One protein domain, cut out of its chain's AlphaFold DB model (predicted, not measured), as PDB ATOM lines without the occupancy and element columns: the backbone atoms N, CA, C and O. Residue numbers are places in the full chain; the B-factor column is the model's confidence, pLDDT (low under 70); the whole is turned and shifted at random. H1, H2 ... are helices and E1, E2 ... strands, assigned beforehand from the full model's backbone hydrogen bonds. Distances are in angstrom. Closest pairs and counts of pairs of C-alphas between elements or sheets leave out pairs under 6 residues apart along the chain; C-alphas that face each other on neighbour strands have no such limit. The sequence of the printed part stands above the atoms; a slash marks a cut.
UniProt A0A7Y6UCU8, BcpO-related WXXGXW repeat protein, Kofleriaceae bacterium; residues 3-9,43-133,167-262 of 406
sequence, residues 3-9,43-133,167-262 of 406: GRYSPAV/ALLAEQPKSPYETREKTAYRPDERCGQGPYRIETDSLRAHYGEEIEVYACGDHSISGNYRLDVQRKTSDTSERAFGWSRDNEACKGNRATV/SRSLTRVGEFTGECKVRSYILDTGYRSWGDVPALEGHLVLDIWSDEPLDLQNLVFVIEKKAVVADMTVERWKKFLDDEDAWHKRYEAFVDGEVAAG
ATOM      1  N   GLY A   3     196.976  13.514  19.968       57.06
ATOM      2  CA  GLY A   3     198.337  14.015  20.155       57.06
ATOM      3  C   GLY A   3     199.308  13.300  19.227       57.06
ATOM      4  O   GLY A   3     199.202  12.087  19.048       57.06
ATOM      5  N   ARG A   4     200.239  14.051  18.635       63.78
ATOM      6  CA  ARG A   4     201.388  13.502  17.910       63.78
ATOM      7  C   ARG A   4     202.559  13.379  18.882       63.78
ATOM      8  O   ARG A   4     202.786  14.297  19.666       63.78
ATOM      9  N   TYR A   5     203.292  12.280  18.812       57.94
ATOM     10  CA  TYR A   5     204.506  12.047  19.596       57.94
ATOM     11  C   TYR A   5     205.537  11.302  18.729       57.94
ATOM     12  O   TYR A   5     205.163  10.696  17.726       57.94
ATOM     13  N   SER A   6     206.826  11.358  19.072       53.19
ATOM     14  CA  SER A   6     207.842  10.464  18.486       53.19
ATOM     15  C   SER A   6     208.126   9.335  19.485       53.19
ATOM     16  O   SER A   6     208.546   9.649  20.598       53.19
ATOM     17  N   PRO A   7     207.887   8.061  19.125       40.31
ATOM     18  CA  PRO A   7     208.146   6.903  19.983       40.31
ATOM     19  C   PRO A   7     209.613   6.729  20.386       40.31
ATOM     20  O   PRO A   7     209.878   6.292  21.506       40.31
ATOM     21  N   ALA A   8     210.572   7.102  19.534       35.78
ATOM     22  CA  ALA A   8     211.984   6.936  19.847       35.78
ATOM     23  C   ALA A   8     212.763   8.254  19.851       35.78
ATOM     24  O   ALA A   8     212.961   8.923  18.834       35.78
ATOM     25  N   VAL A   9     213.348   8.550  21.010       33.59
ATOM     26  CA  VAL A   9     214.634   9.239  21.089       33.59
ATOM     27  C   VAL A   9     215.657   8.318  20.414       33.59
ATOM     28  O   VAL A   9     216.253   7.451  21.052       33.59
ATOM     29  N   ALA A  43     219.450  -1.289  32.070       95.00
ATOM     30  CA  ALA A  43     218.457  -1.432  33.133       95.00
ATOM     31  C   ALA A  43     217.204  -0.578  32.872       95.00
ATOM     32  O   ALA A  43     216.090  -1.083  32.973       95.00
ATOM     33  N   LEU A  44     217.374   0.688  32.471       93.38
ATOM     34  CA  LEU A  44     216.248   1.551  32.106       93.38
ATOM     35  C   LEU A  44     215.485   1.001  30.896       93.38
ATOM     36  O   LEU A  44     214.260   0.965  30.930       93.38
ATOM     37  N   LEU A  45     216.175   0.544  29.849       91.75
ATOM     38  CA  LEU A  45     215.539  -0.053  28.669       91.75
ATOM     39  C   LEU A  45     214.747  -1.321  29.022       91.75
ATOM     40  O   LEU A  45     213.651  -1.517  28.505       91.75
ATOM     41  N   ALA A  46     215.247  -2.152  29.942       93.50
ATOM     42  CA  ALA A  46     214.548  -3.355  30.403       93.50
ATOM     43  C   ALA A  46     213.249  -3.056  31.177       93.50
ATOM     44  O   ALA A  46     212.362  -3.906  31.242       93.50
ATOM     45  N   GLU A  47     213.120  -1.857  31.747       95.12
ATOM     46  CA  GLU A  47     211.908  -1.389  32.428       95.12
ATOM     47  C   GLU A  47     210.882  -0.743  31.486       95.12
ATOM     48  O   GLU A  47     209.819  -0.315  31.945       95.12
ATOM     49  N   GLN A  48     211.178  -0.634  30.186       93.50
ATOM     50  CA  GLN A  48     210.254  -0.041  29.226       93.50
ATOM     51  C   GLN A  48     208.944  -0.849  29.178       93.50
ATOM     52  O   GLN A  48     208.981  -2.070  28.986       93.50
ATOM     53  N   PRO A  49     207.771  -0.202  29.317       94.75
ATOM     54  CA  PRO A  49     206.495  -0.889  29.182       94.75
ATOM     55  C   PRO A  49     206.384  -1.586  27.829       94.75
ATOM     56  O   PRO A  49     206.697  -1.015  26.783       94.75
ATOM     57  N   LYS A  50     205.910  -2.835  27.838       94.25
ATOM     58  CA  LYS A  50     205.747  -3.611  26.609       94.25
ATOM     59  C   LYS A  50     204.758  -2.908  25.677       94.25
ATOM     60  O   LYS A  50     203.595  -2.726  26.036       94.25
ATOM     61  N   SER A  51     205.225  -2.573  24.477       93.75
ATOM     62  CA  SER A  51     204.410  -1.903  23.465       93.75
ATOM     63  C   SER A  51     203.165  -2.737  23.106       93.75
ATOM     64  O   SER A  51     203.297  -3.930  22.820       93.75
ATOM     65  N   PRO A  52     201.956  -2.140  23.111       96.12
ATOM     66  CA  PRO A  52     200.726  -2.782  22.661       96.12
ATOM     67  C   PRO A  52     200.511  -2.653  21.145       96.12
ATOM     68  O   PRO A  52     199.418  -2.952  20.667       96.12
ATOM     69  N   TYR A  53     201.500  -2.148  20.405       96.69
ATOM     70  CA  TYR A  53     201.420  -1.978  18.962       96.69
ATOM     71  C   TYR A  53     201.799  -3.264  18.234       96.69
ATOM     72  O   TYR A  53     202.772  -3.936  18.568       96.69
ATOM     73  N   GLU A  54     201.050  -3.563  17.184       97.12
ATOM     74  CA  GLU A  54     201.308  -4.661  16.267       97.12
ATOM     75  C   GLU A  54     201.427  -4.124  14.846       97.12
ATOM     76  O   GLU A  54     200.652  -3.261  14.421       97.12
ATOM     77  N   THR A  55     202.376  -4.667  14.089       97.00
ATOM     78  CA  THR A  55     202.527  -4.364  12.666       97.00
ATOM     79  C   THR A  55     201.258  -4.780  11.921       97.00
ATOM     80  O   THR A  55     200.811  -5.923  12.015       97.00
ATOM     81  N   ARG A  56     200.659  -3.837  11.188       97.06
ATOM     82  CA  ARG A  56     199.485  -4.070  10.329       97.06
ATOM     83  C   ARG A  56     199.860  -4.078   8.862       97.06
ATOM     84  O   ARG A  56     199.346  -4.887   8.102       97.06
ATOM     85  N   GLU A  57     200.771  -3.193   8.479       96.44
ATOM     86  CA  GLU A  57     201.278  -3.112   7.118       96.44
ATOM     87  C   GLU A  57     202.781  -2.876   7.137       96.44
ATOM     88  O   GLU A  57     203.285  -2.054   7.904       96.44
ATOM     89  N   LYS A  58     203.500  -3.564   6.251       96.75
ATOM     90  CA  LYS A  58     204.935  -3.374   6.067       96.75
ATOM     91  C   LYS A  58     205.271  -3.421   4.588       96.75
ATOM     92  O   LYS A  58     205.441  -4.493   4.019       96.75
ATOM     93  N   THR A  59     205.319  -2.261   3.944       96.50
ATOM     94  CA  THR A  59     205.453  -2.164   2.484       96.50
ATOM     95  C   THR A  59     206.840  -1.662   2.097       96.50
ATOM     96  O   THR A  59     207.309  -0.663   2.635       96.50
ATOM     97  N   ALA A  60     207.476  -2.324   1.130       96.12
ATOM     98  CA  ALA A  60     208.729  -1.879   0.529       96.12
ATOM     99  C   ALA A  60     208.521  -1.154  -0.802       96.12
ATOM    100  O   ALA A  60     207.668  -1.513  -1.618       96.12
ATOM    101  N   TYR A  61     209.395  -0.184  -1.044       95.56
ATOM    102  CA  TYR A  61     209.481   0.626  -2.244       95.56
ATOM    103  C   TYR A  61     210.927   0.668  -2.724       95.56
ATOM    104  O   TYR A  61     211.850   0.866  -1.934       95.56
ATOM    105  N   ARG A  62     211.136   0.492  -4.026       93.44
ATOM    106  CA  ARG A  62     212.461   0.525  -4.643       93.44
ATOM    107  C   ARG A  62     212.598   1.771  -5.527       93.44
ATOM    108  O   ARG A  62     211.692   2.020  -6.329       93.44
ATOM    109  N   PRO A  63     213.693   2.537  -5.404       91.56
ATOM    110  CA  PRO A  63     214.003   3.606  -6.346       91.56
ATOM    111  C   PRO A  63     214.316   3.046  -7.739       91.56
ATOM    112  O   PRO A  63     214.829   1.936  -7.878       91.56
ATOM    113  N   ASP A  64     213.990   3.813  -8.775       88.50
ATOM    114  CA  ASP A  64     214.246   3.469 -10.181       88.50
ATOM    115  C   ASP A  64     215.646   3.883 -10.663       88.50
ATOM    116  O   ASP A  64     216.115   3.428 -11.706       88.50
ATOM    117  N   GLU A  65     216.337   4.713  -9.883       88.00
ATOM    118  CA  GLU A  65     217.680   5.203 -10.161       88.00
ATOM    119  C   GLU A  65     218.707   4.710  -9.136       88.00
ATOM    120  O   GLU A  65     218.394   4.438  -7.979       88.00
ATOM    121  N   ARG A  66     219.968   4.598  -9.572       90.00
ATOM    122  CA  ARG A  66     221.091   4.260  -8.685       90.00
ATOM    123  C   ARG A  66     221.612   5.472  -7.920       90.00
ATOM    124  O   ARG A  66     221.931   5.350  -6.751       90.00
ATOM    125  N   CYS A  67     221.760   6.604  -8.600       91.62
ATOM    126  CA  CYS A  67     222.266   7.838  -8.014       91.62
ATOM    127  C   CYS A  67     221.190   8.905  -8.151       91.62
ATOM    128  O   CYS A  67     220.824   9.236  -9.279       91.62
ATOM    129  N   GLY A  68     220.702   9.446  -7.035       91.69
ATOM    130  CA  GLY A  68     219.609  10.412  -7.084       91.69
ATOM    131  C   GLY A  68     219.433  11.223  -5.808       91.69
ATOM    132  O   GLY A  68     219.783  10.782  -4.716       91.69
ATOM    133  N   GLN A  69     218.860  12.417  -5.947       92.94
ATOM    134  CA  GLN A  69     218.736  13.411  -4.875       92.94
ATOM    135  C   GLN A  69     217.311  13.518  -4.287       92.94
ATOM    136  O   GLN A  69     217.090  14.197  -3.286       92.94
ATOM    137  N   GLY A  70     216.331  12.846  -4.900       92.31
ATOM    138  CA  GLY A  70     214.916  13.040  -4.582       92.31
ATOM    139  C   GLY A  70     214.350  14.368  -5.132       92.31
ATOM    140  O   GLY A  70     214.919  14.922  -6.075       92.31
ATOM    141  N   PRO A  71     213.220  14.861  -4.591       94.44
ATOM    142  CA  PRO A  71     212.471  14.248  -3.499       94.44
ATOM    143  C   PRO A  71     211.809  12.931  -3.929       94.44
ATOM    144  O   PRO A  71     211.106  12.882  -4.937       94.44
ATOM    145  N   TYR A  72     212.027  11.862  -3.170       94.81
ATOM    146  CA  TYR A  72     211.293  10.605  -3.291       94.81
ATOM    147  C   TYR A  72     210.012  10.723  -2.484       94.81
ATOM    148  O   TYR A  72     210.070  11.027  -1.291       94.81
ATOM    149  N   ARG A  73     208.872  10.503  -3.138       93.75
ATOM    150  CA  ARG A  73     207.570  10.646  -2.496       93.75
ATOM    151  C   ARG A  73     206.987   9.298  -2.123       93.75
ATOM    152  O   ARG A  73     206.925   8.384  -2.941       93.75
ATOM    153  N   ILE A  74     206.516   9.235  -0.891       92.62
ATOM    154  CA  ILE A  74     205.763   8.140  -0.314       92.62
ATOM    155  C   ILE A  74     204.399   8.684   0.107       92.62
ATOM    156  O   ILE A  74     204.320   9.708   0.781       92.62
ATOM    157  N   GLU A  75     203.335   7.985  -0.270       93.25
ATOM    158  CA  GLU A  75     201.960   8.330   0.088       93.25
ATOM    159  C   GLU A  75     201.290   7.114   0.731       93.25
ATOM    160  O   GLU A  75     201.430   5.988   0.246       93.25
ATOM    161  N   THR A  76     200.586   7.328   1.841       93.56
ATOM    162  CA  THR A  76     199.795   6.288   2.512       93.56
ATOM    163  C   THR A  76     198.628   6.909   3.258       93.56
ATOM    164  O   THR A  76     198.738   7.994   3.823       93.56
ATOM    165  N   ASP A  77     197.521   6.180   3.325       95.19
ATOM    166  CA  ASP A  77     196.422   6.509   4.227       95.19
ATOM    167  C   ASP A  77     196.701   5.978   5.636       95.19
ATOM    168  O   ASP A  77     197.476   5.023   5.817       95.19
ATOM    169  N   SER A  78     196.060   6.605   6.626       94.62
ATOM    170  CA  SER A  78     196.074   6.109   7.998       94.62
ATOM    171  C   SER A  78     195.369   4.757   8.113       94.62
ATOM    172  O   SER A  78     194.426   4.454   7.380       94.62
ATOM    173  N   LEU A  79     195.801   3.942   9.074       96.31
ATOM    174  CA  LEU A  79     195.118   2.704   9.456       96.31
ATOM    175  C   LEU A  79     193.757   2.982  10.106       96.31
ATOM    176  O   LEU A  79     192.926   2.079  10.198       96.31
ATOM    177  N   ARG A  80     193.536   4.219  10.582       94.81
ATOM    178  CA  ARG A  80     192.359   4.622  11.372       94.81
ATOM    179  C   ARG A  80     192.193   3.747  12.614       94.81
ATOM    180  O   ARG A  80     191.078   3.496  13.069       94.81
ATOM    181  N   ALA A  81     193.317   3.289  13.161       95.62
ATOM    182  CA  ALA A  81     193.335   2.437  14.335       95.62
ATOM    183  C   ALA A  81     192.845   3.207  15.563       95.62
ATOM    184  O   ALA A  81     193.201   4.370  15.767       95.62
ATOM    185  N   HIS A  82     192.032   2.552  16.386       95.50
ATOM    186  CA  HIS A  82     191.640   3.092  17.680       95.50
ATOM    187  C   HIS A  82     192.848   3.127  18.631       95.50
ATOM    188  O   HIS A  82     193.776   2.329  18.493       95.50
ATOM    189  N   TYR A  83     192.829   4.056  19.590       95.69
ATOM    190  CA  TYR A  83     193.878   4.303  20.595       95.69
ATOM    191  C   TYR A  83     195.202   4.853  20.059       95.69
ATOM    192  O   TYR A  83     195.616   5.942  20.464       95.69
ATOM    193  N   GLY A  84     195.869   4.140  19.154       95.56
ATOM    194  CA  GLY A  84     197.203   4.501  18.694       95.56
ATOM    195  C   GLY A  84     197.561   3.946  17.322       95.56
ATOM    196  O   GLY A  84     197.251   2.799  16.993       95.56
ATOM    197  N   GLU A  85     198.261   4.769  16.546       95.81
ATOM    198  CA  GLU A  85     198.846   4.418  15.252       95.81
ATOM    199  C   GLU A  85     200.290   4.927  15.184       95.81
ATOM    200  O   GLU A  85     200.563   6.070  15.547       95.81
ATOM    201  N   GLU A  86     201.212   4.089  14.723       95.81
ATOM    202  CA  GLU A  86     202.638   4.399  14.590       95.81
ATOM    203  C   GLU A  86     203.082   4.144  13.153       95.81
ATOM    204  O   GLU A  86     202.693   3.152  12.532       95.81
ATOM    205  N   ILE A  87     203.868   5.070  12.613       95.06
ATOM    206  CA  ILE A  87     204.363   5.037  11.244       95.06
ATOM    207  C   ILE A  87     205.872   5.226  11.296       95.06
ATOM    208  O   ILE A  87     206.376   6.313  11.592       95.06
ATOM    209  N   GLU A  88     206.578   4.157  10.955       95.50
ATOM    210  CA  GLU A  88     208.021   4.150  10.790       95.50
ATOM    211  C   GLU A  88     208.365   4.112   9.305       95.50
ATOM    212  O   GLU A  88     207.836   3.301   8.539       95.50
ATOM    213  N   VAL A  89     209.297   4.965   8.890       96.31
ATOM    214  CA  VAL A  89     209.907   4.898   7.565       96.31
ATOM    215  C   VAL A  89     211.408   4.790   7.721       96.31
ATOM    216  O   VAL A  89     212.049   5.602   8.393       96.31
ATOM    217  N   TYR A  90     211.985   3.789   7.071       95.69
ATOM    218  CA  TYR A  90     213.421   3.572   7.069       95.69
ATOM    219  C   TYR A  90     213.904   3.106   5.701       95.69
ATOM    220  O   TYR A  90     213.195   2.439   4.950       95.69
ATOM    221  N   ALA A  91     215.145   3.442   5.380       94.88
ATOM    222  CA  ALA A  91     215.859   2.860   4.261       94.88
ATOM    223  C   ALA A  91     216.631   1.625   4.721       94.88
ATOM    224  O   ALA A  91     217.253   1.623   5.786       94.88
ATOM    225  N   CYS A  92     216.588   0.581   3.906       94.19
ATOM    226  CA  CYS A  92     217.181  -0.708   4.186       94.19
ATOM    227  C   CYS A  92     218.081  -1.150   3.034       94.19
ATOM    228  O   CYS A  92     217.627  -1.186   1.890       94.19
ATOM    229  N   GLY A  93     219.338  -1.487   3.323       92.12
ATOM    230  CA  GLY A  93     220.302  -1.876   2.295       92.12
ATOM    231  C   GLY A  93     221.676  -2.241   2.853       92.12
ATOM    232  O   GLY A  93     221.804  -2.657   4.007       92.12
ATOM    233  N   ASP A  94     222.699  -2.092   2.012       90.25
ATOM    234  CA  ASP A  94     224.094  -2.427   2.328       90.25
ATOM    235  C   ASP A  94     224.862  -1.309   3.046       90.25
ATOM    236  O   ASP A  94     225.894  -1.578   3.665       90.25
ATOM    237  N   HIS A  95     224.358  -0.079   2.989       89.56
ATOM    238  CA  HIS A  95     225.026   1.117   3.492       89.56
ATOM    239  C   HIS A  95     224.019   2.149   4.008       89.56
ATOM    240  O   HIS A  95     222.812   2.062   3.771       89.56
ATOM    241  N   SER A  96     224.519   3.120   4.772       91.25
ATOM    242  CA  SER A  96     223.697   4.160   5.393       91.25
ATOM    243  C   SER A  96     223.469   5.349   4.464       91.25
ATOM    244  O   SER A  96     224.407   5.814   3.808       91.25
ATOM    245  N   ILE A  97     222.267   5.917   4.514       92.75
ATOM    246  CA  ILE A  97     221.931   7.178   3.856       92.75
ATOM    247  C   ILE A  97     221.566   8.257   4.878       92.75
ATOM    248  O   ILE A  97     221.108   7.969   5.984       92.75
ATOM    249  N   SER A  98     221.735   9.514   4.476       93.00
ATOM    250  CA  SER A  98     221.314  10.680   5.246       93.00
ATOM    251  C   SER A  98     220.738  11.747   4.332       93.00
ATOM    252  O   SER A  98     221.130  11.878   3.167       93.00
ATOM    253  N   GLY A  99     219.822  12.538   4.868       94.81
ATOM    254  CA  GLY A  99     219.108  13.535   4.097       94.81
ATOM    255  C   GLY A  99     218.130  14.311   4.952       94.81
ATOM    256  O   GLY A  99     218.329  14.493   6.151       94.81
ATOM    257  N   ASN A 100     217.072  14.767   4.310       95.62
ATOM    258  CA  ASN A 100     215.990  15.517   4.906       95.62
ATOM    259  C   ASN A 100     214.663  14.892   4.477       95.62
ATOM    260  O   ASN A 100     214.575  14.237   3.434       95.62
ATOM    261  N   TYR A 101     213.631  15.109   5.276       95.75
ATOM    262  CA  TYR A 101     212.279  14.747   4.907       95.75
ATOM    263  C   TYR A 101     211.285  15.838   5.287       95.75
ATOM    264  O   TYR A 101     211.509  16.608   6.224       95.75
ATOM    265  N   ARG A 102     210.153  15.845   4.586       96.19
ATOM    266  CA  ARG A 102     208.941  16.584   4.932       96.19
ATOM    267  C   ARG A 102     207.800  15.592   5.039       96.19
ATOM    268  O   ARG A 102     207.556  14.844   4.099       96.19
ATOM    269  N   LEU A 103     207.102  15.619   6.166       95.44
ATOM    270  CA  LEU A 103     205.846  14.912   6.366       95.44
ATOM    271  C   LEU A 103     204.698  15.919   6.364       95.44
ATOM    272  O   LEU A 103     204.647  16.775   7.248       95.44
ATOM    273  N   ASP A 104     203.777  15.759   5.421       94.94
ATOM    274  CA  ASP A 104     202.509  16.473   5.341       94.94
ATOM    275  C   ASP A 104     201.368  15.528   5.741       94.94
ATOM    276  O   ASP A 104     201.116  14.513   5.089       94.94
ATOM    277  N   VAL A 105     200.662  15.862   6.820       93.75
ATOM    278  CA  VAL A 105     199.529  15.087   7.338       93.75
ATOM    279  C   VAL A 105     198.248  15.811   6.964       93.75
ATOM    280  O   VAL A 105     197.880  16.809   7.585       93.75
ATOM    281  N   GLN A 106     197.559  15.316   5.943       91.62
ATOM    282  CA  GLN A 106     196.350  15.926   5.406       91.62
ATOM    283  C   GLN A 106     195.129  15.450   6.191       91.62
ATOM    284  O   GLN A 106     194.682  14.309   6.070       91.62
ATOM    285  N   ARG A 107     194.586  16.347   7.013       86.62
ATOM    286  CA  ARG A 107     193.409  16.126   7.867       86.62
ATOM    287  C   ARG A 107     192.649  17.445   8.025       86.62
ATOM    288  O   ARG A 107     193.048  18.455   7.455       86.62
ATOM    289  N   LYS A 108     191.584  17.485   8.841       80.38
ATOM    290  CA  LYS A 108     190.820  18.733   9.095       80.38
ATOM    291  C   LYS A 108     191.708  19.921   9.490       80.38
ATOM    292  O   LYS A 108     191.433  21.049   9.099       80.38
ATOM    293  N   THR A 109     192.763  19.656  10.255       81.12
ATOM    294  CA  THR A 109     193.822  20.619  10.569       81.12
ATOM    295  C   THR A 109     195.146  20.019  10.127       81.12
ATOM    296  O   THR A 109     195.790  19.302  10.897       81.12
ATOM    297  N   SER A 110     195.495  20.226   8.860       84.50
ATOM    298  CA  SER A 110     196.745  19.708   8.314       84.50
ATOM    299  C   SER A 110     197.944  20.219   9.107       84.50
ATOM    300  O   SER A 110     197.936  21.344   9.602       84.50
ATOM    301  N   ASP A 111     198.952  19.367   9.241       87.81
ATOM    302  CA  ASP A 111     200.219  19.692   9.891       87.81
ATOM    303  C   ASP A 111     201.369  19.252   8.985       87.81
ATOM    304  O   ASP A 111     201.275  18.217   8.319       87.81
ATOM    305  N   THR A 112     202.438  20.039   8.982       92.06
ATOM    306  CA  THR A 112     203.639  19.819   8.180       92.06
ATOM    307  C   THR A 112     204.848  19.874   9.095       92.06
ATOM    308  O   THR A 112     205.040  20.831   9.843       92.06
ATOM    309  N   SER A 113     205.706  18.863   9.011       91.38
ATOM    310  CA  SER A 113     206.969  18.830   9.747       91.38
ATOM    311  C   SER A 113     208.118  18.471   8.828       91.38
ATOM    312  O   SER A 113     208.011  17.494   8.089       91.38
ATOM    313  N   GLU A 114     209.229  19.191   8.941       94.06
ATOM    314  CA  GLU A 114     210.462  18.878   8.226       94.06
ATOM    315  C   GLU A 114     211.603  18.617   9.216       94.06
ATOM    316  O   GLU A 114     211.752  19.346  10.201       94.06
ATOM    317  N   ARG A 115     212.402  17.572   8.973       93.38
ATOM    318  CA  ARG A 115     213.599  17.244   9.768       93.38
ATOM    319  C   ARG A 115     214.686  16.619   8.894       93.38
ATOM    320  O   ARG A 115     214.408  16.096   7.817       93.38
ATOM    321  N   ALA A 116     215.923  16.663   9.368       93.62
ATOM    322  CA  ALA A 116     217.017  15.858   8.841       93.62
ATOM    323  C   ALA A 116     216.991  14.434   9.422       93.62
ATOM    324  O   ALA A 116     216.463  14.206  10.511       93.62
ATOM    325  N   PHE A 117     217.593  13.488   8.704       92.25
ATOM    326  CA  PHE A 117     217.781  12.107   9.143       92.25
ATOM    327  C   PHE A 117     219.168  11.579   8.750       92.25
ATOM    328  O   PHE A 117     219.767  12.031   7.769       92.25
ATOM    329  N   GLY A 118     219.640  10.563   9.476       84.81
ATOM    330  CA  GLY A 118     220.891   9.853   9.195       84.81
ATOM    331  C   GLY A 118     222.167  10.611   9.593       84.81
ATOM    332  O   GLY A 118     222.279  11.828   9.464       84.81
ATOM    333  N   TRP A 119     223.160   9.852  10.062       71.38
ATOM    334  CA  TRP A 119     224.430  10.349  10.624       71.38
ATOM    335  C   TRP A 119     225.580  10.292   9.632       71.38
ATOM    336  O   TRP A 119     226.404  11.197   9.535       71.38
ATOM    337  N   SER A 120     225.622   9.186   8.904       70.88
ATOM    338  CA  SER A 120     226.640   8.840   7.934       70.88
ATOM    339  C   SER A 120     226.014   8.825   6.550       70.88
ATOM    340  O   SER A 120     224.868   8.410   6.361       70.88
ATOM    341  N   ARG A 121     226.774   9.310   5.572       76.69
ATOM    342  CA  ARG A 121     226.402   9.272   4.163       76.69
ATOM    343  C   ARG A 121     227.456   8.459   3.435       76.69
ATOM    344  O   ARG A 121     228.604   8.886   3.380       76.69
ATOM    345  N   ASP A 122     227.067   7.315   2.894       83.44
ATOM    346  CA  ASP A 122     227.920   6.547   1.990       83.44
ATOM    347  C   ASP A 122     227.418   6.749   0.559       83.44
ATOM    348  O   ASP A 122     226.565   6.018   0.060       83.44
ATOM    349  N   ASN A 123     227.844   7.852  -0.060       85.75
ATOM    350  CA  ASN A 123     227.425   8.243  -1.406       85.75
ATOM    351  C   ASN A 123     228.601   8.517  -2.354       85.75
ATOM    352  O   ASN A 123     228.424   9.121  -3.413       85.75
ATOM    353  N   GLU A 124     229.804   8.060  -2.007       81.88
ATOM    354  CA  GLU A 124     231.025   8.304  -2.788       81.88
ATOM    355  C   GLU A 124     230.914   7.763  -4.222       81.88
ATOM    356  O   GLU A 124     231.380   8.387  -5.181       81.88
ATOM    357  N   ALA A 125     230.200   6.647  -4.396       83.44
ATOM    358  CA  ALA A 125     229.908   6.059  -5.700       83.44
ATOM    359  C   ALA A 125     229.055   6.961  -6.615       83.44
ATOM    360  O   ALA A 125     229.024   6.721  -7.823       83.44
ATOM    361  N   CYS A 126     228.389   7.980  -6.062       87.94
ATOM    362  CA  CYS A 126     227.535   8.934  -6.769       87.94
ATOM    363  C   CYS A 126     228.098  10.365  -6.790       87.94
ATOM    364  O   CYS A 126     227.393  11.289  -7.187       87.94
ATOM    365  N   LYS A 127     229.370  10.552  -6.410       77.94
ATOM    366  CA  LYS A 127     230.074  11.847  -6.473       77.94
ATOM    367  C   LYS A 127     231.147  11.932  -7.577       77.94
ATOM    368  O   LYS A 127     231.584  13.026  -7.921       77.94
ATOM    369  N   GLY A 128     231.537  10.797  -8.173       65.62
ATOM    370  CA  GLY A 128     232.567  10.734  -9.228       65.62
ATOM    371  C   GLY A 128     234.011  10.664  -8.703       65.62
ATOM    372  O   GLY A 128     234.927  11.200  -9.326       65.62
ATOM    373  N   ASN A 129     234.223  10.023  -7.546       56.56
ATOM    374  CA  ASN A 129     235.364  10.282  -6.648       56.56
ATOM    375  C   ASN A 129     236.526   9.296  -6.723       56.56
ATOM    376  O   ASN A 129     237.138   8.992  -5.699       56.56
ATOM    377  N   ARG A 130     236.885   8.772  -7.893       53.97
ATOM    378  CA  ARG A 130     238.070   7.904  -7.948       53.97
ATOM    379  C   ARG A 130     239.329   8.679  -8.294       53.97
ATOM    380  O   ARG A 130     239.785   8.684  -9.430       53.97
ATOM    381  N   ALA A 131     239.909   9.261  -7.244       44.09
ATOM    382  CA  ALA A 131     241.315   9.625  -7.200       44.09
ATOM    383  C   ALA A 131     242.211   8.435  -7.499       44.09
ATOM    384  O   ALA A 131     242.355   7.534  -6.677       44.09
ATOM    385  N   THR A 132     242.871   8.458  -8.660       43.72
ATOM    386  CA  THR A 132     244.098   7.678  -8.811       43.72
ATOM    387  C   THR A 132     245.205   8.434  -8.086       43.72
ATOM    388  O   THR A 132     245.424   9.625  -8.329       43.72
ATOM    389  N   VAL A 133     245.901   7.758  -7.175       41.31
ATOM    390  CA  VAL A 133     247.119   8.301  -6.571       41.31
ATOM    391  C   VAL A 133     248.132   8.489  -7.697       41.31
ATOM    392  O   VAL A 133     248.492   7.533  -8.380       41.31
ATOM    393  N   SER A 167     208.026  14.701  -7.844       72.88
ATOM    394  CA  SER A 167     208.700  13.664  -7.075       72.88
ATOM    395  C   SER A 167     209.330  12.619  -7.998       72.88
ATOM    396  O   SER A 167     208.859  12.372  -9.112       72.88
ATOM    397  N   ARG A 168     210.421  12.017  -7.529       77.38
ATOM    398  CA  ARG A 168     211.041  10.839  -8.135       77.38
ATOM    399  C   ARG A 168     210.183   9.608  -7.866       77.38
ATOM    400  O   ARG A 168     209.558   9.498  -6.809       77.38
ATOM    401  N   SER A 169     210.169   8.692  -8.828       76.50
ATOM    402  CA  SER A 169     209.357   7.484  -8.757       76.50
ATOM    403  C   SER A 169     209.931   6.506  -7.740       76.50
ATOM    404  O   SER A 169     211.116   6.180  -7.747       76.50
ATOM    405  N   LEU A 170     209.056   5.982  -6.894       89.12
ATOM    406  CA  LEU A 170     209.324   4.823  -6.063       89.12
ATOM    407  C   LEU A 170     208.386   3.705  -6.506       89.12
ATOM    408  O   LEU A 170     207.166   3.859  -6.495       89.12
ATOM    409  N   THR A 171     208.949   2.567  -6.902       91.38
ATOM    410  CA  THR A 171     208.149   1.414  -7.319       91.38
ATOM    411  C   THR A 171     207.798   0.585  -6.097       91.38
ATOM    412  O   THR A 171     208.692   0.080  -5.415       91.38
ATOM    413  N   ARG A 172     206.502   0.411  -5.820       92.94
ATOM    414  CA  ARG A 172     206.038  -0.492  -4.762       92.94
ATOM    415  C   ARG A 172     206.466  -1.925  -5.089       92.94
ATOM    416  O   ARG A 172     206.111  -2.456  -6.136       92.94
ATOM    417  N   VAL A 173     207.211  -2.542  -4.180       90.38
ATOM    418  CA  VAL A 173     207.704  -3.923  -4.300       90.38
ATOM    419  C   VAL A 173     206.710  -4.916  -3.690       90.38
ATOM    420  O   VAL A 173     206.637  -6.055  -4.135       90.38
ATOM    421  N   GLY A 174     205.911  -4.475  -2.714       93.19
ATOM    422  CA  GLY A 174     204.949  -5.310  -1.994       93.19
ATOM    423  C   GLY A 174     205.256  -5.351  -0.502       93.19
ATOM    424  O   GLY A 174     205.858  -4.417   0.028       93.19
ATOM    425  N   GLU A 175     204.825  -6.418   0.165       95.62
ATOM    426  CA  GLU A 175     205.140  -6.644   1.575       95.62
ATOM    427  C   GLU A 175     206.642  -6.912   1.762       95.62
ATOM    428  O   GLU A 175     207.261  -7.642   0.987       95.62
ATOM    429  N   PHE A 176     207.244  -6.299   2.778       94.25
ATOM    430  CA  PHE A 176     208.658  -6.470   3.084       94.25
ATOM    431  C   PHE A 176     208.866  -7.557   4.140       94.25
ATOM    432  O   PHE A 176     208.533  -7.370   5.307       94.25
ATOM    433  N   THR A 177     209.498  -8.657   3.735       90.31
ATOM    434  CA  THR A 177     209.828  -9.805   4.599       90.31
ATOM    435  C   THR A 177     211.335 -10.010   4.794       90.31
ATOM    436  O   THR A 177     211.748 -10.954   5.460       90.31
ATOM    437  N   GLY A 178     212.168  -9.151   4.195       83.44
ATOM    438  CA  GLY A 178     213.624  -9.280   4.221       83.44
ATOM    439  C   GLY A 178     214.265  -8.831   5.536       83.44
ATOM    440  O   GLY A 178     213.697  -8.054   6.303       83.44
ATOM    441  N   GLU A 179     215.495  -9.278   5.766       85.31
ATOM    442  CA  GLU A 179     216.343  -8.746   6.833       85.31
ATOM    443  C   GLU A 179     217.005  -7.433   6.414       85.31
ATOM    444  O   GLU A 179     217.240  -7.177   5.230       85.31
ATOM    445  N   CYS A 180     217.320  -6.597   7.403       87.69
ATOM    446  CA  CYS A 180     217.935  -5.303   7.171       87.69
ATOM    447  C   CYS A 180     219.360  -5.250   7.700       87.69
ATOM    448  O   CYS A 180     219.565  -5.107   8.903       87.69
ATOM    449  N   LYS A 181     220.339  -5.341   6.794       89.62
ATOM    450  CA  LYS A 181     221.763  -5.296   7.148       89.62
ATOM    451  C   LYS A 181     222.164  -3.927   7.696       89.62
ATOM    452  O   LYS A 181     222.741  -3.846   8.774       89.62
ATOM    453  N   VAL A 182     221.833  -2.860   6.971       91.12
ATOM    454  CA  VAL A 182     221.958  -1.480   7.446       91.12
ATOM    455  C   VAL A 182     220.597  -0.809   7.353       91.12
ATOM    456  O   VAL A 182     219.981  -0.774   6.286       91.12
ATOM    457  N   ARG A 183     220.140  -0.262   8.482       91.81
ATOM    458  CA  ARG A 183     218.885   0.479   8.592       91.81
ATOM    459  C   ARG A 183     219.173   1.956   8.834       91.81
ATOM    460  O   ARG A 183     219.719   2.319   9.872       91.81
ATOM    461  N   SER A 184     218.763   2.806   7.898       92.50
ATOM    462  CA  SER A 184     218.769   4.262   8.072       92.50
ATOM    463  C   SER A 184     217.358   4.717   8.427       92.50
ATOM    464  O   SER A 184     216.477   4.703   7.569       92.50
ATOM    465  N   TYR A 185     217.125   5.076   9.689       92.19
ATOM    466  CA  TYR A 185     215.836   5.609  10.134       92.19
ATOM    467  C   TYR A 185     215.593   6.987   9.514       92.19
ATOM    468  O   TYR A 185     216.480   7.838   9.553       92.19
ATOM    469  N   ILE A 186     214.409   7.181   8.928       94.19
ATOM    470  CA  ILE A 186     214.014   8.419   8.242       94.19
ATOM    471  C   ILE A 186     212.943   9.133   9.058       94.19
ATOM    472  O   ILE A 186     213.118  10.289   9.422       94.19
ATOM    473  N   LEU A 187     211.853   8.433   9.365       93.06
ATOM    474  CA  LEU A 187     210.720   8.948  10.121       93.06
ATOM    475  C   LEU A 187     210.326   7.927  11.181       93.06
ATOM    476  O   LEU A 187     210.198   6.745  10.879       93.06
ATOM    477  N   ASP A 188     210.076   8.416  12.385       90.44
ATOM    478  CA  ASP A 188     209.385   7.684  13.435       90.44
ATOM    479  C   ASP A 188     208.375   8.632  14.096       90.44
ATOM    480  O   ASP A 188     208.739   9.639  14.723       90.44
ATOM    481  N   THR A 189     207.090   8.373  13.861       90.62
ATOM    482  CA  THR A 189     205.999   9.203  14.369       90.62
ATOM    483  C   THR A 189     204.829   8.343  14.812       90.62
ATOM    484  O   THR A 189     204.403   7.425  14.117       90.62
ATOM    485  N   GLY A 190     204.251   8.711  15.947       91.44
ATOM    486  CA  GLY A 190     203.049   8.103  16.484       91.44
ATOM    487  C   GLY A 190     201.938   9.124  16.691       91.44
ATOM    488  O   GLY A 190     202.166  10.316  16.929       91.44
ATOM    489  N   TYR A 191     200.711   8.635  16.611       92.75
ATOM    490  CA  TYR A 191     199.482   9.370  16.864       92.75
ATOM    491  C   TYR A 191     198.688   8.621  17.920       92.75
ATOM    492  O   TYR A 191     198.584   7.399  17.874       92.75
ATOM    493  N   ARG A 192     198.133   9.358  18.881       93.25
ATOM    494  CA  ARG A 192     197.370   8.799  20.004       93.25
ATOM    495  C   ARG A 192     196.032   9.485  20.142       93.25
ATOM    496  O   ARG A 192     195.934  10.702  19.967       93.25
ATOM    497  N   SER A 193     195.037   8.726  20.569       90.69
ATOM    498  CA  SER A 193     193.782   9.232  21.109       90.69
ATOM    499  C   SER A 193     193.678   8.914  22.605       90.69
ATOM    500  O   SER A 193     194.247   7.950  23.104       90.69
ATOM    501  N   TRP A 194     192.949   9.741  23.358       82.56
ATOM    502  CA  TRP A 194     192.741   9.542  24.807       82.56
ATOM    503  C   TRP A 194     191.571   8.602  25.146       82.56
ATOM    504  O   TRP A 194     191.188   8.469  26.309       82.56
ATOM    505  N   GLY A 195     190.955   7.992  24.136       86.81
ATOM    506  CA  GLY A 195     189.773   7.150  24.278       86.81
ATOM    507  C   GLY A 195     189.613   6.224  23.081       86.81
ATOM    508  O   GLY A 195     190.463   6.204  22.197       86.81
ATOM    509  N   ASP A 196     188.517   5.477  23.057       93.25
ATOM    510  CA  ASP A 196     188.231   4.489  22.016       93.25
ATOM    511  C   ASP A 196     187.725   5.149  20.721       93.25
ATOM    512  O   ASP A 196     186.554   5.090  20.356       93.25
ATOM    513  N   VAL A 197     188.621   5.884  20.069       93.19
ATOM    514  CA  VAL A 197     188.392   6.571  18.797       93.19
ATOM    515  C   VAL A 197     189.648   6.469  17.930       93.19
ATOM    516  O   VAL A 197     190.745   6.329  18.495       93.19
ATOM    517  N   PRO A 198     189.530   6.600  16.594       94.38
ATOM    518  CA  PRO A 198     190.680   6.599  15.697       94.38
ATOM    519  C   PRO A 198     191.762   7.590  16.136       94.38
ATOM    520  O   PRO A 198     191.471   8.749  16.430       94.38
ATOM    521  N   ALA A 199     193.013   7.141  16.193       92.69
ATOM    522  CA  ALA A 199     194.153   7.966  16.583       92.69
ATOM    523  C   ALA A 199     194.582   8.930  15.470       92.69
ATOM    524  O   ALA A 199     195.020  10.050  15.745       92.69
ATOM    525  N   LEU A 200     194.419   8.502  14.217       92.06
ATOM    526  CA  LEU A 200     194.721   9.280  13.029       92.06
ATOM    527  C   LEU A 200     193.662   9.045  11.949       92.06
ATOM    528  O   LEU A 200     193.379   7.913  11.556       92.06
ATOM    529  N   GLU A 201     193.119  10.134  11.418       91.19
ATOM    530  CA  GLU A 201     192.301  10.128  10.209       91.19
ATOM    531  C   GLU A 201     192.919  11.090   9.205       91.19
ATOM    532  O   GLU A 201     192.984  12.297   9.457       91.19
ATOM    533  N   GLY A 202     193.382  10.560   8.077       90.44
ATOM    534  CA  GLY A 202     193.931  11.389   7.021       90.44
ATOM    535  C   GLY A 202     194.845  10.645   6.067       90.44
ATOM    536  O   GLY A 202     195.022   9.430   6.147       90.44
ATOM    537  N   HIS A 203     195.427  11.438   5.181       94.81
ATOM    538  CA  HIS A 203     196.387  11.002   4.185       94.81
ATOM    539  C   HIS A 203     197.764  11.575   4.522       94.81
ATOM    540  O   HIS A 203     197.879  12.752   4.873       94.81
ATOM    541  N   LEU A 204     198.806  10.754   4.441       94.50
ATOM    542  CA  LEU A 204     200.175  11.145   4.742       94.50
ATOM    543  C   LEU A 204     200.992  11.196   3.459       94.50
ATOM    544  O   LEU A 204     201.041  10.221   2.711       94.50
ATOM    545  N   VAL A 205     201.684  12.315   3.261       95.12
ATOM    546  CA  VAL A 205     202.640  12.507   2.171       95.12
ATOM    547  C   VAL A 205     204.017  12.739   2.777       95.12
ATOM    548  O   VAL A 205     204.217  13.683   3.539       95.12
ATOM    549  N   LEU A 206     204.965  11.871   2.449       95.56
ATOM    550  CA  LEU A 206     206.352  11.954   2.884       95.56
ATOM    551  C   LEU A 206     207.249  12.212   1.671       95.56
ATOM    552  O   LEU A 206     207.360  11.365   0.788       95.56
ATOM    553  N   ASP A 207     207.910  13.367   1.649       95.88
ATOM    554  CA  ASP A 207     208.963  13.696   0.688       95.88
ATOM    555  C   ASP A 207     210.334  13.477   1.341       95.88
ATOM    556  O   ASP A 207     210.581  14.010   2.419       95.88
ATOM    557  N   ILE A 208     211.237  12.739   0.689       95.81
ATOM    558  CA  ILE A 208     212.595  12.432   1.175       95.81
ATOM    559  C   ILE A 208     213.621  12.954   0.168       95.81
ATOM    560  O   ILE A 208     213.582  12.557  -0.993       95.81
ATOM    561  N   TRP A 209     214.569  13.793   0.578       95.88
ATOM    562  CA  TRP A 209     215.621  14.318  -0.304       95.88
ATOM    563  C   TRP A 209     216.979  14.402   0.392       95.88
ATOM    564  O   TRP A 209     217.100  14.164   1.591       95.88
ATOM    565  N   SER A 210     218.019  14.750  -0.357       94.31
ATOM    566  CA  SER A 210     219.382  14.900   0.158       94.31
ATOM    567  C   SER A 210     220.102  16.094  -0.471       94.31
ATOM    568  O   SER A 210     219.728  16.586  -1.530       94.31
ATOM    569  N   ASP A 211     221.166  16.575   0.173       89.50
ATOM    570  CA  ASP A 211     221.935  17.728  -0.338       89.50
ATOM    571  C   ASP A 211     222.861  17.342  -1.509       89.50
ATOM    572  O   ASP A 211     223.265  18.187  -2.297       89.50
ATOM    573  N   GLU A 212     223.189  16.055  -1.620       89.25
ATOM    574  CA  GLU A 212     223.974  15.442  -2.699       89.25
ATOM    575  C   GLU A 212     223.293  14.131  -3.115       89.25
ATOM    576  O   GLU A 212     222.553  13.570  -2.301       89.25
ATOM    577  N   PRO A 213     223.560  13.578  -4.312       91.44
ATOM    578  CA  PRO A 213     222.982  12.308  -4.734       91.44
ATOM    579  C   PRO A 213     223.252  11.195  -3.717       91.44
ATOM    580  O   PRO A 213     224.386  11.019  -3.272       91.44
ATOM    581  N   LEU A 214     222.211  10.452  -3.352       93.12
ATOM    582  CA  LEU A 214     222.306   9.214  -2.587       93.12
ATOM    583  C   LEU A 214     222.800   8.090  -3.498       93.12
ATOM    584  O   LEU A 214     222.393   8.035  -4.660       93.12
ATOM    585  N   ASP A 215     223.603   7.171  -2.958       92.38
ATOM    586  CA  ASP A 215     223.741   5.844  -3.561       92.38
ATOM    587  C   ASP A 215     222.551   4.991  -3.118       92.38
ATOM    588  O   ASP A 215     222.376   4.687  -1.942       92.38
ATOM    589  N   LEU A 216     221.694   4.660  -4.071       93.00
ATOM    590  CA  LEU A 216     220.467   3.896  -3.888       93.00
ATOM    591  C   LEU A 216     220.617   2.448  -4.354       93.00
ATOM    592  O   LEU A 216     219.637   1.698  -4.396       93.00
ATOM    593  N   GLN A 217     221.830   2.040  -4.736       91.31
ATOM    594  CA  GLN A 217     222.088   0.669  -5.132       91.31
ATOM    595  C   GLN A 217     221.678  -0.296  -4.013       91.31
ATOM    596  O   GLN A 217     222.086  -0.143  -2.867       91.31
ATOM    597  N   ASN A 218     220.873  -1.302  -4.365       90.38
ATOM    598  CA  ASN A 218     220.369  -2.332  -3.448       90.38
ATOM    599  C   ASN A 218     219.572  -1.801  -2.241       90.38
ATOM    600  O   ASN A 218     219.344  -2.545  -1.289       90.38
ATOM    601  N   LEU A 219     219.113  -0.550  -2.280       92.56
ATOM    602  CA  LEU A 219     218.348   0.057  -1.200       92.56
ATOM    603  C   LEU A 219     216.841  -0.091  -1.454       92.56
ATOM    604  O   LEU A 219     216.363   0.029  -2.586       92.56
ATOM    605  N   VAL A 220     216.078  -0.336  -0.391       95.12
ATOM    606  CA  VAL A 220     214.614  -0.222  -0.386       95.12
ATOM    607  C   VAL A 220     214.165   0.708   0.734       95.12
ATOM    608  O   VAL A 220     214.691   0.658   1.843       95.12
ATOM    609  N   PHE A 221     213.178   1.547   0.453       96.31
ATOM    610  CA  PHE A 221     212.457   2.299   1.472       96.31
ATOM    611  C   PHE A 221     211.331   1.423   2.003       96.31
ATOM    612  O   PHE A 221     210.560   0.868   1.224       96.31
ATOM    613  N   VAL A 222     211.237   1.282   3.316       96.94
ATOM    614  CA  VAL A 222     210.199   0.495   3.974       96.94
ATOM    615  C   VAL A 222     209.341   1.430   4.804       96.94
ATOM    616  O   VAL A 222     209.867   2.243   5.559       96.94
ATOM    617  N   ILE A 223     208.029   1.291   4.650       96.94
ATOM    618  CA  ILE A 223     207.024   1.914   5.506       96.94
ATOM    619  C   ILE A 223     206.431   0.803   6.355       96.94
ATOM    620  O   ILE A 223     205.848  -0.145   5.820       96.94
ATOM    621  N   GLU A 224     206.575   0.921   7.665       96.88
ATOM    622  CA  GLU A 224     205.958   0.037   8.637       96.88
ATOM    623  C   GLU A 224     204.883   0.818   9.394       96.88
ATOM    624  O   GLU A 224     205.178   1.809  10.059       96.88
ATOM    625  N   LYS A 225     203.625   0.388   9.263       97.44
ATOM    626  CA  LYS A 225     202.496   0.945  10.008       97.44
ATOM    627  C   LYS A 225     202.072  -0.044  11.080       97.44
ATOM    628  O   LYS A 225     201.755  -1.203  10.782       97.44
ATOM    629  N   LYS A 226     202.035   0.424  12.319       97.94
ATOM    630  CA  LYS A 226     201.615  -0.349  13.481       97.94
ATOM    631  C   LYS A 226     200.361   0.265  14.085       97.94
ATOM    632  O   LYS A 226     200.165   1.477  14.059       97.94
ATOM    633  N   ALA A 227     199.519  -0.585  14.647       97.94
ATOM    634  CA  ALA A 227     198.310  -0.191  15.352       97.94
ATOM    635  C   ALA A 227     198.267  -0.864  16.712       97.94
ATOM    636  O   ALA A 227     198.741  -1.991  16.863       97.94
ATOM    637  N   VAL A 228     197.632  -0.211  17.678       97.25
ATOM    638  CA  VAL A 228     197.304  -0.850  18.953       97.25
ATOM    639  C   VAL A 228     196.473  -2.128  18.715       97.25
ATOM    640  O   VAL A 228     195.690  -2.219  17.762       97.25
ATOM    641  N   VAL A 229     196.690  -3.154  19.546       96.56
ATOM    642  CA  VAL A 229     195.921  -4.413  19.533       96.56
ATOM    643  C   VAL A 229     194.409  -4.169  19.535       96.56
ATOM    644  O   VAL A 229     193.909  -3.272  20.212       96.56
ATOM    645  N   ALA A 230     193.668  -4.989  18.786       92.56
ATOM    646  CA  ALA A 230     192.226  -4.809  18.601       92.56
ATOM    647  C   ALA A 230     191.398  -5.049  19.878       92.56
ATOM    648  O   ALA A 230     190.292  -4.536  19.989       92.56
ATOM    649  N   ASP A 231     191.926  -5.817  20.838       94.44
ATOM    650  CA  ASP A 231     191.290  -6.119  22.126       94.44
ATOM    651  C   ASP A 231     191.650  -5.110  23.236       94.44
ATOM    652  O   ASP A 231     191.405  -5.355  24.420       94.44
ATOM    653  N   MET A 232     192.269  -3.981  22.876       96.50
ATOM    654  CA  MET A 232     192.614  -2.930  23.826       96.50
ATOM    655  C   MET A 232     191.360  -2.330  24.472       96.50
ATOM    656  O   MET A 232     190.347  -2.117  23.813       96.50
ATOM    657  N   THR A 233     191.454  -2.006  25.763       96.50
ATOM    658  CA  THR A 233     190.427  -1.241  26.483       96.50
ATOM    659  C   THR A 233     190.941   0.151  26.833       96.50
ATOM    660  O   THR A 233     192.151   0.375  26.934       96.50
ATOM    661  N   VAL A 234     190.026   1.092  27.084       95.44
ATOM    662  CA  VAL A 234     190.379   2.466  27.485       95.44
ATOM    663  C   VAL A 234     191.223   2.472  28.764       95.44
ATOM    664  O   VAL A 234     192.162   3.258  28.874       95.44
ATOM    665  N   GLU A 235     190.922   1.601  29.725       95.69
ATOM    666  CA  GLU A 235     191.629   1.506  31.005       95.69
ATOM    667  C   GLU A 235     193.055   0.981  30.815       95.69
ATOM    668  O   GLU A 235     194.003   1.571  31.339       95.69
ATOM    669  N   ARG A 236     193.224  -0.092  30.028       96.38
ATOM    670  CA  ARG A 236     194.542  -0.663  29.717       96.38
ATOM    671  C   ARG A 236     195.385   0.315  28.898       96.38
ATOM    672  O   ARG A 236     196.581   0.431  29.147       96.38
ATOM    673  N   TRP A 237     194.760   1.046  27.976       95.75
ATOM    674  CA  TRP A 237     195.424   2.066  27.173       95.75
ATOM    675  C   TRP A 237     195.925   3.234  28.021       95.75
ATOM    676  O   TRP A 237     197.099   3.582  27.943       95.75
ATOM    677  N   LYS A 238     195.069   3.798  28.883       94.69
ATOM    678  CA  LYS A 238     195.464   4.874  29.804       94.69
ATOM    679  C   LYS A 238     196.602   4.437  30.716       94.69
ATOM    680  O   LYS A 238     197.587   5.153  30.827       94.69
ATOM    681  N   LYS A 239     196.505   3.231  31.286       95.75
ATOM    682  CA  LYS A 239     197.582   2.680  32.107       95.75
ATOM    683  C   LYS A 239     198.899   2.569  31.332       95.75
ATOM    684  O   LYS A 239     199.935   2.942  31.864       95.75
ATOM    685  N   PHE A 240     198.863   2.074  30.093       94.88
ATOM    686  CA  PHE A 240     200.058   2.009  29.251       94.88
ATOM    687  C   PHE A 240     200.662   3.400  29.015       94.88
ATOM    688  O   PHE A 240     201.868   3.557  29.165       94.88
ATOM    689  N   LEU A 241     199.834   4.401  28.695       92.62
ATOM    690  CA  LEU A 241     200.295   5.776  28.493       92.62
ATOM    691  C   LEU A 241     200.946   6.365  29.750       92.62
ATOM    692  O   LEU A 241     201.993   6.997  29.642       92.62
ATOM    693  N   ASP A 242     200.354   6.140  30.924       94.12
ATOM    694  CA  ASP A 242     200.900   6.618  32.198       94.12
ATOM    695  C   ASP A 242     202.235   5.928  32.530       94.12
ATOM    696  O   ASP A 242     203.205   6.587  32.913       94.12
ATOM    697  N   ASP A 243     202.306   4.603  32.355       95.44
ATOM    698  CA  ASP A 243     203.524   3.821  32.596       95.44
ATOM    699  C   ASP A 243     204.654   4.246  31.635       95.44
ATOM    700  O   ASP A 243     205.819   4.348  32.031       95.44
ATOM    701  N   GLU A 244     204.323   4.502  30.369       92.62
ATOM    702  CA  GLU A 244     205.280   4.906  29.340       92.62
ATOM    703  C   GLU A 244     205.766   6.345  29.539       92.62
ATOM    704  O   GLU A 244     206.968   6.578  29.448       92.62
ATOM    705  N   ASP A 245     204.890   7.296  29.883       91.69
ATOM    706  CA  ASP A 245     205.279   8.671  30.239       91.69
ATOM    707  C   ASP A 245     206.221   8.689  31.455       91.69
ATOM    708  O   ASP A 245     207.263   9.353  31.444       91.69
ATOM    709  N   ALA A 246     205.906   7.901  32.489       95.25
ATOM    710  CA  ALA A 246     206.752   7.771  33.670       95.25
ATOM    711  C   ALA A 246     208.121   7.155  33.339       95.25
ATOM    712  O   ALA A 246     209.148   7.565  33.891       95.25
ATOM    713  N   TRP A 247     208.163   6.170  32.442       95.44
ATOM    714  CA  TRP A 247     209.414   5.613  31.938       95.44
ATOM    715  C   TRP A 247     210.205   6.639  31.113       95.44
ATOM    716  O   TRP A 247     211.394   6.833  31.373       95.44
ATOM    717  N   HIS A 248     209.546   7.349  30.194       91.12
ATOM    718  CA  HIS A 248     210.176   8.308  29.288       91.12
ATOM    719  C   HIS A 248     210.868   9.432  30.058       91.12
ATOM    720  O   HIS A 248     212.048   9.680  29.842       91.12
ATOM    721  N   LYS A 249     210.197  10.015  31.060       92.69
ATOM    722  CA  LYS A 249     210.783  11.045  31.937       92.69
ATOM    723  C   LYS A 249     212.056  10.577  32.643       92.69
ATOM    724  O   LYS A 249     213.001  11.348  32.802       92.69
ATOM    725  N   ARG A 250     212.103   9.313  33.084       95.12
ATOM    726  CA  ARG A 250     213.300   8.733  33.723       95.12
ATOM    727  C   ARG A 250     214.423   8.520  32.714       95.12
ATOM    728  O   ARG A 250     215.583   8.763  33.044       95.12
ATOM    729  N   TYR A 251     214.082   8.073  31.508       92.06
ATOM    730  CA  TYR A 251     215.043   7.873  30.431       92.06
ATOM    731  C   TYR A 251     215.623   9.202  29.925       92.06
ATOM    732  O   TYR A 251     216.840   9.321  29.808       92.06
ATOM    733  N   GLU A 252     214.792  10.225  29.719       90.31
ATOM    734  CA  GLU A 252     215.225  11.580  29.357       90.31
ATOM    735  C   GLU A 252     216.136  12.182  30.428       90.31
ATOM    736  O   GLU A 252     217.231  12.633  30.108       90.31
ATOM    737  N   ALA A 253     215.770  12.092  31.712       93.88
ATOM    738  CA  ALA A 253     216.627  12.575  32.795       93.88
ATOM    739  C   ALA A 253     217.992  11.860  32.841       93.88
ATOM    740  O   ALA A 253     219.009  12.461  33.196       93.88
ATOM    741  N   PHE A 254     218.034  10.569  32.492       94.25
ATOM    742  CA  PHE A 254     219.292   9.847  32.321       94.25
ATOM    743  C   PHE A 254     220.093  10.402  31.140       94.25
ATOM    744  O   PHE A 254     221.258  10.745  31.325       94.25
ATOM    745  N   VAL A 255     219.473  10.533  29.966       89.81
ATOM    746  CA  VAL A 255     220.099  11.090  28.760       89.81
ATOM    747  C   VAL A 255     220.658  12.490  29.013       89.81
ATOM    748  O   VAL A 255     221.815  12.737  28.685       89.81
ATOM    749  N   ASP A 256     219.890  13.380  29.637       91.00
ATOM    750  CA  ASP A 256     220.327  14.736  29.977       91.00
ATOM    751  C   ASP A 256     221.558  14.712  30.889       91.00
ATOM    752  O   ASP A 256     222.501  15.485  30.698       91.00
ATOM    753  N   GLY A 257     221.599  13.774  31.840       94.31
ATOM    754  CA  GLY A 257     222.774  13.523  32.672       94.31
ATOM    755  C   GLY A 257     223.992  13.045  31.873       94.31
ATOM    756  O   GLY A 257     225.111  13.488  32.138       94.31
ATOM    757  N   GLU A 258     223.797  12.182  30.875       92.94
ATOM    758  CA  GLU A 258     224.865  11.720  29.977       92.94
ATOM    759  C   GLU A 258     225.386  12.842  29.067       92.94
ATOM    760  O   GLU A 258     226.592  12.919  28.810       92.94
ATOM    761  N   VAL A 259     224.498  13.728  28.599       89.38
ATOM    762  CA  VAL A 259     224.853  14.908  27.794       89.38
ATOM    763  C   VAL A 259     225.649  15.890  28.646       89.38
ATOM    764  O   VAL A 259     226.725  16.327  28.239       89.38
ATOM    765  N   ALA A 260     225.169  16.197  29.855       93.06
ATOM    766  CA  ALA A 260     225.848  17.092  30.788       93.06
ATOM    767  C   ALA A 260     227.239  16.573  31.191       93.06
ATOM    768  O   ALA A 260     228.161  17.359  31.400       93.06
ATOM    769  N   ALA A 261     227.407  15.250  31.256       90.31
ATOM    770  CA  ALA A 261     228.689  14.614  31.523       90.31
ATOM    771  C   ALA A 261     229.605  14.484  30.290       90.31
ATOM    772  O   ALA A 261     230.704  13.943  30.408       90.31
ATOM    773  N   GLY A 262     229.169  14.931  29.107       89.25
ATOM    774  CA  GLY A 262     229.940  14.843  27.864       89.25
ATOM    775  C   GLY A 262     230.144  13.416  27.346       89.25
ATOM    776  O   GLY A 262     231.001  13.197  26.490       89.25
TER     777      GLY A 262
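This is residues 3 to 9, 43 to 133 and 167 to 262 of the 406 residues of the protein "BcpO-related WXXGXW repeat protein" of Kofleriaceae bacterium (UniProt A0A7Y6UCU8). Two twisted sheets lie partly face to face as a sandwich, and the long helix H2 starts near one end of it, only grazes the larger sheet and slants away like the arm of a V, its last turns free. At the other end of the sandwich the unnamed stretch 118 to 133 leads away as a tail, of which residues 128 to 133 stick out. The printed part has 194 residues, with two named helices and ten named strands in the order E1 H1 E2 E3 E4 E5 E6 E7 E8 E9 E10 H2; its class is mixed, helices and strands. The sheets run E1 E8 E4 E10 E2 E7 and E3 E9 E5 E6, both antiparallel. The whole is compact, with a radius of gyration of the C-alphas of 18.6 A, and only just elongated, spanning 65 by 43 by 32 A.

In the larger sheet, E1 (residues 3 to 5) and E7 (170 to 175) are edge strands; E8 (182 to 193), E4 (84 to 93), E10 (220 to 228) and E2 (53 to 63) are inner strands. N 3 and O 192 of E1 and E8 are 3.0 A apart, within hydrogen-bond range, as are N 87 and O 189 of E4 and E8 at 2.8 A, N 88 and O 224 of E4 and E10 at 2.9 A, N 59 and O 223 of E2 and E10 at 2.9 A, and N 62 and O 171 of E2 and E7 at 2.8 A. E8 bends by 54 degrees at residue 186 and E2 by 56 degrees at residue 56. The second sheet holds E3 (72 to 77), E9 (203 to 209), E5 (99 to 106) and E6 (111 to 117), with N 74 and O 206 at 2.8 A, N 102 and O 207 at 2.9 A and N 103 and O 113 at 2.8 A; E5 and E6 form a hairpin. The parts of the two sheets that face each other are 10.3 A centre to centre, their strands at 30 degrees. The closest C-alphas of E6 and E8 are those of Phe 117 and Ile 186, 5.3 A apart. H2 (234 to 260) only grazes the larger sheet, with residues 234 to 241; 22 of its 23 O i to N i+4 pairs are within hydrogen-bond range. H1 (43 to 46), too short for such a pair, is not on either sheet; H2, with residues 247 to 251 alone, only just touches it, with 3 pairs of C-alphas within 8 A, the closest Leu 44 and Tyr 251 at 6.7 A.

E1 begins at C-alpha 3 (198.337, 14.015, 20.155). E8 is 33.1 A long, E4 29.0 A, E2 28.8 A, E10 26.0 A and E5 22.9 A. H2 is 38.5 A long, from C-alpha 234 (190.379, 2.466, 27.485) to C-alpha 260 (225.848, 17.092, 30.788).

The C-alphas farthest apart, those of Val 133 and Glu 235, are 67.4 A apart. Residues 10 to 42 and 134 to 166 are cut out, with C-alpha gaps of 16.5 A and 38.8 A. Of the links printed whole, none is long. Residues 3 to 9 and 128 to 133 have pLDDT under 70.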